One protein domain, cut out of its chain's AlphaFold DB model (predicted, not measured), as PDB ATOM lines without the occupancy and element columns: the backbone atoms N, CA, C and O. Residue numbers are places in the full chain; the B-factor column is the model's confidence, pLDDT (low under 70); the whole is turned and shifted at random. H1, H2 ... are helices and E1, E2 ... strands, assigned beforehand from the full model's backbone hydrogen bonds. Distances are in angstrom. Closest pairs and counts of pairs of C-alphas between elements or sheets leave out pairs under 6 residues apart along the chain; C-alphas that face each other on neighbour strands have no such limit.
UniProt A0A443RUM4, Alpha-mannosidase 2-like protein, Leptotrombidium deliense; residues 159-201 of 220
ATOM      1  N   HIS A 159     -45.904  13.458  35.492       89.38
ATOM      2  CA  HIS A 159     -47.188  14.081  35.218       89.38
ATOM      3  C   HIS A 159     -48.012  13.235  34.247       89.38
ATOM      4  O   HIS A 159     -47.521  12.797  33.204       89.38
ATOM      5  N   LEU A 160     -49.280  13.008  34.594       89.94
ATOM      6  CA  LEU A 160     -50.263  12.373  33.721       89.94
ATOM      7  C   LEU A 160     -50.799  13.421  32.735       89.94
ATOM      8  O   LEU A 160     -51.701  14.181  33.069       89.94
ATOM      9  N   LEU A 161     -50.239  13.450  31.525       90.31
ATOM     10  CA  LEU A 161     -50.623  14.380  30.458       90.31
ATOM     11  C   LEU A 161     -51.996  14.071  29.863       90.31
ATOM     12  O   LEU A 161     -52.696  14.965  29.390       90.31
ATOM     13  N   ASN A 162     -52.362  12.792  29.799       90.38
ATOM     14  CA  ASN A 162     -53.624  12.390  29.202       90.38
ATOM     15  C   ASN A 162     -54.118  11.067  29.781       90.38
ATOM     16  O   ASN A 162     -53.340  10.129  29.953       90.38
ATOM     17  N   LEU A 163     -55.425  10.997  30.016       88.31
ATOM     18  CA  LEU A 163     -56.165   9.779  30.305       88.31
ATOM     19  C   LEU A 163     -57.437   9.806  29.461       88.31
ATOM     20  O   LEU A 163     -58.284  10.683  29.632       88.31
ATOM     21  N   ARG A 164     -57.576   8.852  28.541       88.12
ATOM     22  CA  ARG A 164     -58.692   8.825  27.593       88.12
ATOM     23  C   ARG A 164     -59.247   7.420  27.425       88.12
ATOM     24  O   ARG A 164     -58.501   6.509  27.089       88.12
ATOM     25  N   LYS A 165     -60.568   7.265  27.540       86.25
ATOM     26  CA  LYS A 165     -61.266   6.039  27.126       86.25
ATOM     27  C   LYS A 165     -61.193   5.886  25.604       86.25
ATOM     28  O   LYS A 165     -61.558   6.805  24.861       86.25
ATOM     29  N   ILE A 166     -60.717   4.740  25.143       84.94
ATOM     30  CA  ILE A 166     -60.732   4.347  23.738       84.94
ATOM     31  C   ILE A 166     -62.085   3.694  23.461       84.94
ATOM     32  O   ILE A 166     -62.574   2.872  24.230       84.94
ATOM     33  N   LYS A 167     -62.722   4.105  22.363       79.12
ATOM     34  CA  LYS A 167     -63.977   3.501  21.923       79.12
ATOM     35  C   LYS A 167     -63.650   2.210  21.178       79.12
ATOM     36  O   LYS A 167     -63.119   2.269  20.071       79.12
ATOM     37  N   THR A 168     -63.976   1.082  21.782       70.81
ATOM     38  CA  THR A 168     -63.972  -0.239  21.157       70.81
ATOM     39  C   THR A 168     -65.341  -0.502  20.522       70.81
ATOM     40  O   THR A 168     -66.375  -0.076  21.037       70.81
ATOM     41  N   GLU A 169     -65.356  -1.123  19.340       68.75
ATOM     42  CA  GLU A 169     -66.603  -1.497  18.645       68.75
ATOM     43  C   GLU A 169     -67.283  -2.705  19.304       68.75
ATOM     44  O   GLU A 169     -68.488  -2.900  19.160       68.75
ATOM     45  N   THR A 170     -66.521  -3.486  20.070       64.06
ATOM     46  CA  THR A 170     -67.002  -4.618  20.856       64.06
ATOM     47  C   THR A 170     -67.185  -4.202  22.318       64.06
ATOM     48  O   THR A 170     -66.301  -3.602  22.926       64.06
ATOM     49  N   ASN A 171     -68.329  -4.548  22.918       61.44
ATOM     50  CA  ASN A 171     -68.662  -4.274  24.329       61.44
ATOM     51  C   ASN A 171     -67.863  -5.143  25.332       61.44
ATOM     52  O   ASN A 171     -68.318  -5.376  26.448       61.44
ATOM     53  N   GLU A 172     -66.711  -5.686  24.938       66.94
ATOM     54  CA  GLU A 172     -66.048  -6.764  25.683       66.94
ATOM     55  C   GLU A 172     -65.051  -6.254  26.731       66.94
ATOM     56  O   GLU A 172     -64.816  -6.935  27.726       66.94
ATOM     57  N   SER A 173     -64.492  -5.049  26.566       69.75
ATOM     58  CA  SER A 173     -63.691  -4.402  27.615       69.75
ATOM     59  C   SER A 173     -63.532  -2.896  27.396       69.75
ATOM     60  O   SER A 173     -63.448  -2.415  26.263       69.75
ATOM     61  N   ASP A 174     -63.481  -2.154  28.505       79.81
ATOM     62  CA  ASP A 174     -63.141  -0.734  28.507       79.81
ATOM     63  C   ASP A 174     -61.621  -0.567  28.341       79.81
ATOM     64  O   ASP A 174     -60.848  -0.917  29.231       79.81
ATOM     65  N   GLU A 175     -61.187  -0.016  27.206       84.88
ATOM     66  CA  GLU A 175     -59.780   0.312  26.949       84.88
ATOM     67  C   GLU A 175     -59.509   1.785  27.300       84.88
ATOM     68  O   GLU A 175     -60.289   2.682  26.964       84.88
ATOM     69  N   PHE A 176     -58.376   2.057  27.953       85.75
ATOM     70  CA  PHE A 176     -57.927   3.410  28.279       85.75
ATOM     71  C   PHE A 176     -56.509   3.650  27.760       85.75
ATOM     72  O   PHE A 176     -55.629   2.805  27.883       85.75
ATOM     73  N   SER A 177     -56.283   4.840  27.208       87.56
ATOM     74  CA  SER A 177     -54.969   5.347  26.828       87.56
ATOM     75  C   SER A 177     -54.454   6.292  27.904       87.56
ATOM     76  O   SER A 177     -55.179   7.198  28.325       87.56
ATOM     77  N   LEU A 178     -53.208   6.084  28.328       88.31
ATOM     78  CA  LEU A 178     -52.519   6.925  29.297       88.31
ATOM     79  C   LEU A 178     -51.233   7.482  28.697       88.31
ATOM     80  O   LEU A 178     -50.461   6.748  28.083       88.31
ATOM     81  N   PHE A 179     -50.982   8.762  28.943       90.75
ATOM     82  CA  PHE A 179     -49.734   9.425  28.594       90.75
ATOM     83  C   PHE A 179     -49.105  10.005  29.849       90.75
ATOM     84  O   PHE A 179     -49.644  10.936  30.445       90.75
ATOM     85  N   PHE A 180     -47.952   9.467  30.231       89.81
ATOM     86  CA  PHE A 180     -47.132  10.012  31.303       89.81
ATOM     87  C   PHE A 180     -45.932  10.740  30.714       89.81
ATOM     88  O   PHE A 180     -45.317  10.272  29.755       89.81
ATOM     89  N   HIS A 181     -45.580  11.865  31.319       89.75
ATOM     90  CA  HIS A 181     -44.342  12.576  31.056       89.75
ATOM     91  C   HIS A 181     -43.543  12.666  32.345       89.75
ATOM     92  O   HIS A 181     -44.071  13.084  33.375       89.75
ATOM     93  N   ARG A 182     -42.280  12.247  32.283       88.62
ATOM     94  CA  ARG A 182     -41.325  12.406  33.373       88.62
ATOM     95  C   ARG A 182     -40.428  13.593  33.057       88.62
ATOM     96  O   ARG A 182     -39.773  13.608  32.019       88.62
ATOM     97  N   PHE A 183     -40.413  14.563  33.954       83.81
ATOM     98  CA  PHE A 183     -39.605  15.764  33.827       83.81
ATOM     99  C   PHE A 183     -38.121  15.455  33.996       83.81
ATOM    100  O   PHE A 183     -37.731  14.617  34.807       83.81
ATOM    101  N   GLY A 184     -37.279  16.188  33.266       76.56
ATOM    102  CA  GLY A 184     -35.864  16.265  33.602       76.56
ATOM    103  C   GLY A 184     -35.720  17.027  34.914       76.56
ATOM    104  O   GLY A 184     -35.982  18.229  34.955       76.56
ATOM    105  N   THR A 185     -35.346  16.342  35.987       70.50
ATOM    106  CA  THR A 185     -35.101  16.959  37.291       70.50
ATOM    107  C   THR A 185     -33.633  17.343  37.442       70.50
ATOM    108  O   THR A 185     -32.743  16.686  36.898       70.50
ATOM    109  N   SER A 186     -33.384  18.432  38.172       69.56
ATOM    110  CA  SER A 186     -32.046  18.773  38.647       69.56
ATOM    111  C   SER A 186     -31.694  17.916  39.865       69.56
ATOM    112  O   SER A 186     -32.572  17.558  40.661       69.56
ATOM    113  N   CYS A 187     -30.405  17.612  40.036       66.25
ATOM    114  CA  CYS A 187     -29.902  16.835  41.179       66.25
ATOM    115  C   CYS A 187     -30.193  17.497  42.540       66.25
ATOM    116  O   CYS A 187     -30.196  16.824  43.563       66.25
ATOM    117  N   ASP A 188     -30.490  18.797  42.536       65.12
ATOM    118  CA  ASP A 188     -30.795  19.598  43.727       65.12
ATOM    119  C   ASP A 188     -32.255  19.461  44.203       65.12
ATOM    120  O   ASP A 188     -32.689  20.150  45.126       65.12
ATOM    121  N   SER A 189     -33.057  18.617  43.548       71.56
ATOM    122  CA  SER A 189     -34.457  18.417  43.917       71.56
ATOM    123  C   SER A 189     -34.615  17.359  45.016       71.56
ATOM    124  O   SER A 189     -34.139  16.237  44.889       71.56
ATOM    125  N   ASN A 190     -35.382  17.676  46.067       74.19
ATOM    126  CA  ASN A 190     -35.784  16.724  47.120       74.19
ATOM    127  C   ASN A 190     -36.866  15.729  46.641       74.19
ATOM    128  O   ASN A 190     -37.725  15.310  47.416       74.19
ATOM    129  N   CYS A 191     -36.900  15.422  45.344       80.00
ATOM    130  CA  CYS A 191     -37.889  14.529  44.769       80.00
ATOM    131  C   CYS A 191     -37.382  13.092  44.837       80.00
ATOM    132  O   CYS A 191     -36.428  12.727  44.153       80.00
ATOM    133  N   GLU A 192     -38.018  12.273  45.669       76.44
ATOM    134  CA  GLU A 192     -37.721  10.846  45.717       76.44
ATOM    135  C   GLU A 192     -38.218  10.162  44.439       76.44
ATOM    136  O   GLU A 192     -39.413  10.174  44.122       76.44
ATOM    137  N   PHE A 193     -37.294   9.533  43.712       72.75
ATOM    138  CA  PHE A 193     -37.588   8.782  42.493       72.75
ATOM    139  C   PHE A 193     -38.209   7.423  42.822       72.75
ATOM    140  O   PHE A 193     -37.596   6.368  42.659       72.75
ATOM    141  N   ASN A 194     -39.450   7.448  43.293       75.75
ATOM    142  CA  ASN A 194     -40.195   6.240  43.603       75.75
ATOM    143  C   ASN A 194     -40.745   5.599  42.320       75.75
ATOM    144  O   ASN A 194     -41.173   6.275  41.379       75.75
ATOM    145  N   SER A 195     -40.723   4.267  42.258       79.88
ATOM    146  CA  SER A 195     -41.321   3.533  41.143       79.88
ATOM    147  C   SER A 195     -42.849   3.636  41.205       79.88
ATOM    148  O   SER A 195     -43.434   3.310  42.235       79.88
ATOM    149  N   LEU A 196     -43.495   4.035  40.107       79.50
ATOM    150  CA  LEU A 196     -44.953   4.043  39.987       79.50
ATOM    151  C   LEU A 196     -45.424   2.730  39.360       79.50
ATOM    152  O   LEU A 196     -45.143   2.456  38.192       79.50
ATOM    153  N   ARG A 197     -46.176   1.933  40.117       80.38
ATOM    154  CA  ARG A 197     -46.872   0.759  39.585       80.38
ATOM    155  C   ARG A 197     -48.247   1.184  39.088       80.38
ATOM    156  O   ARG A 197     -49.121   1.518  39.878       80.38
ATOM    157  N   LEU A 198     -48.455   1.147  37.773       78.38
ATOM    158  CA  LEU A 198     -49.706   1.611  37.154       78.38
ATOM    159  C   LEU A 198     -50.952   0.864  37.654       78.38
ATOM    160  O   LEU A 198     -52.013   1.469  37.757       78.38
ATOM    161  N   GLY A 199     -50.820  -0.416  38.023       73.69
ATOM    162  CA  GLY A 199     -51.915  -1.186  38.622       73.69
ATOM    163  C   GLY A 199     -52.394  -0.640  39.976       73.69
ATOM    164  O   GLY A 199     -53.558  -0.798  40.312       73.69
ATOM    165  N   GLU A 200     -51.538   0.059  40.729       74.44
ATOM    166  CA  GLU A 200     -51.889   0.649  42.033       74.44
ATOM    167  C   GLU A 200     -52.597   2.008  41.901       74.44
ATOM    168  O   GLU A 200     -53.207   2.492  42.859       74.44
ATOM    169  N   LEU A 201     -52.536   2.640  40.720       74.44
ATOM    170  CA  LEU A 201     -53.239   3.897  40.449       74.44
ATOM    171  C   LEU A 201     -54.760   3.689  40.372       74.44
ATOM    172  O   LEU A 201     -55.527   4.594  40.694       74.44
TER     173      LEU A 201
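What this domain is: This is residues 159 to 201 of the 220 residues of the protein "Alpha-mannosidase 2-like protein" of Leptotrombidium deliense (UniProt A0A443RUM4). A long, two-stranded hairpin of E1 and E2 makes most of a rod, its turn at residues 168 to 173 sticking out at one end. At the other end residues 184 to 197 stand free in a wide loop that folds back to the one-turn helix H1. The printed part has 43 residues with two antiparallel strands, then one helix; it is mostly strand, with under half of the residues in named elements. It is extended, radius of gyration of the C-alphas 15.3 A, spanning 49 by 18 by 8 A.

How they stand to each other: E1, residues 159 to 166, and E2, residues 175 to 182, form a hairpin at 166 degrees between directions. N 159 and O 181, 2.8 A, and N 166 and O 175, 2.8 A, are within hydrogen-bond range. H1, residues 198 to 201, is apart from E1 and too short for an O i to N i+4 pair; its one O i to N i+3 pair is within range.

Where its parts are: E1, 20.2 A long, begins at C-alpha 159 (-47.188, 14.081, 35.218). E2 measures 23.0 A. H1, 5.3 A, ends at C-alpha 201 (-53.239, 3.897, 40.449).

The domain as a whole: The C-alphas farthest apart, Thr 170 and Asp 188, are 49.2 A apart. The printed part has no cut; the link E2 to H1 is long. Residues 169 to 173 and 186 to 188 have pLDDT under 70.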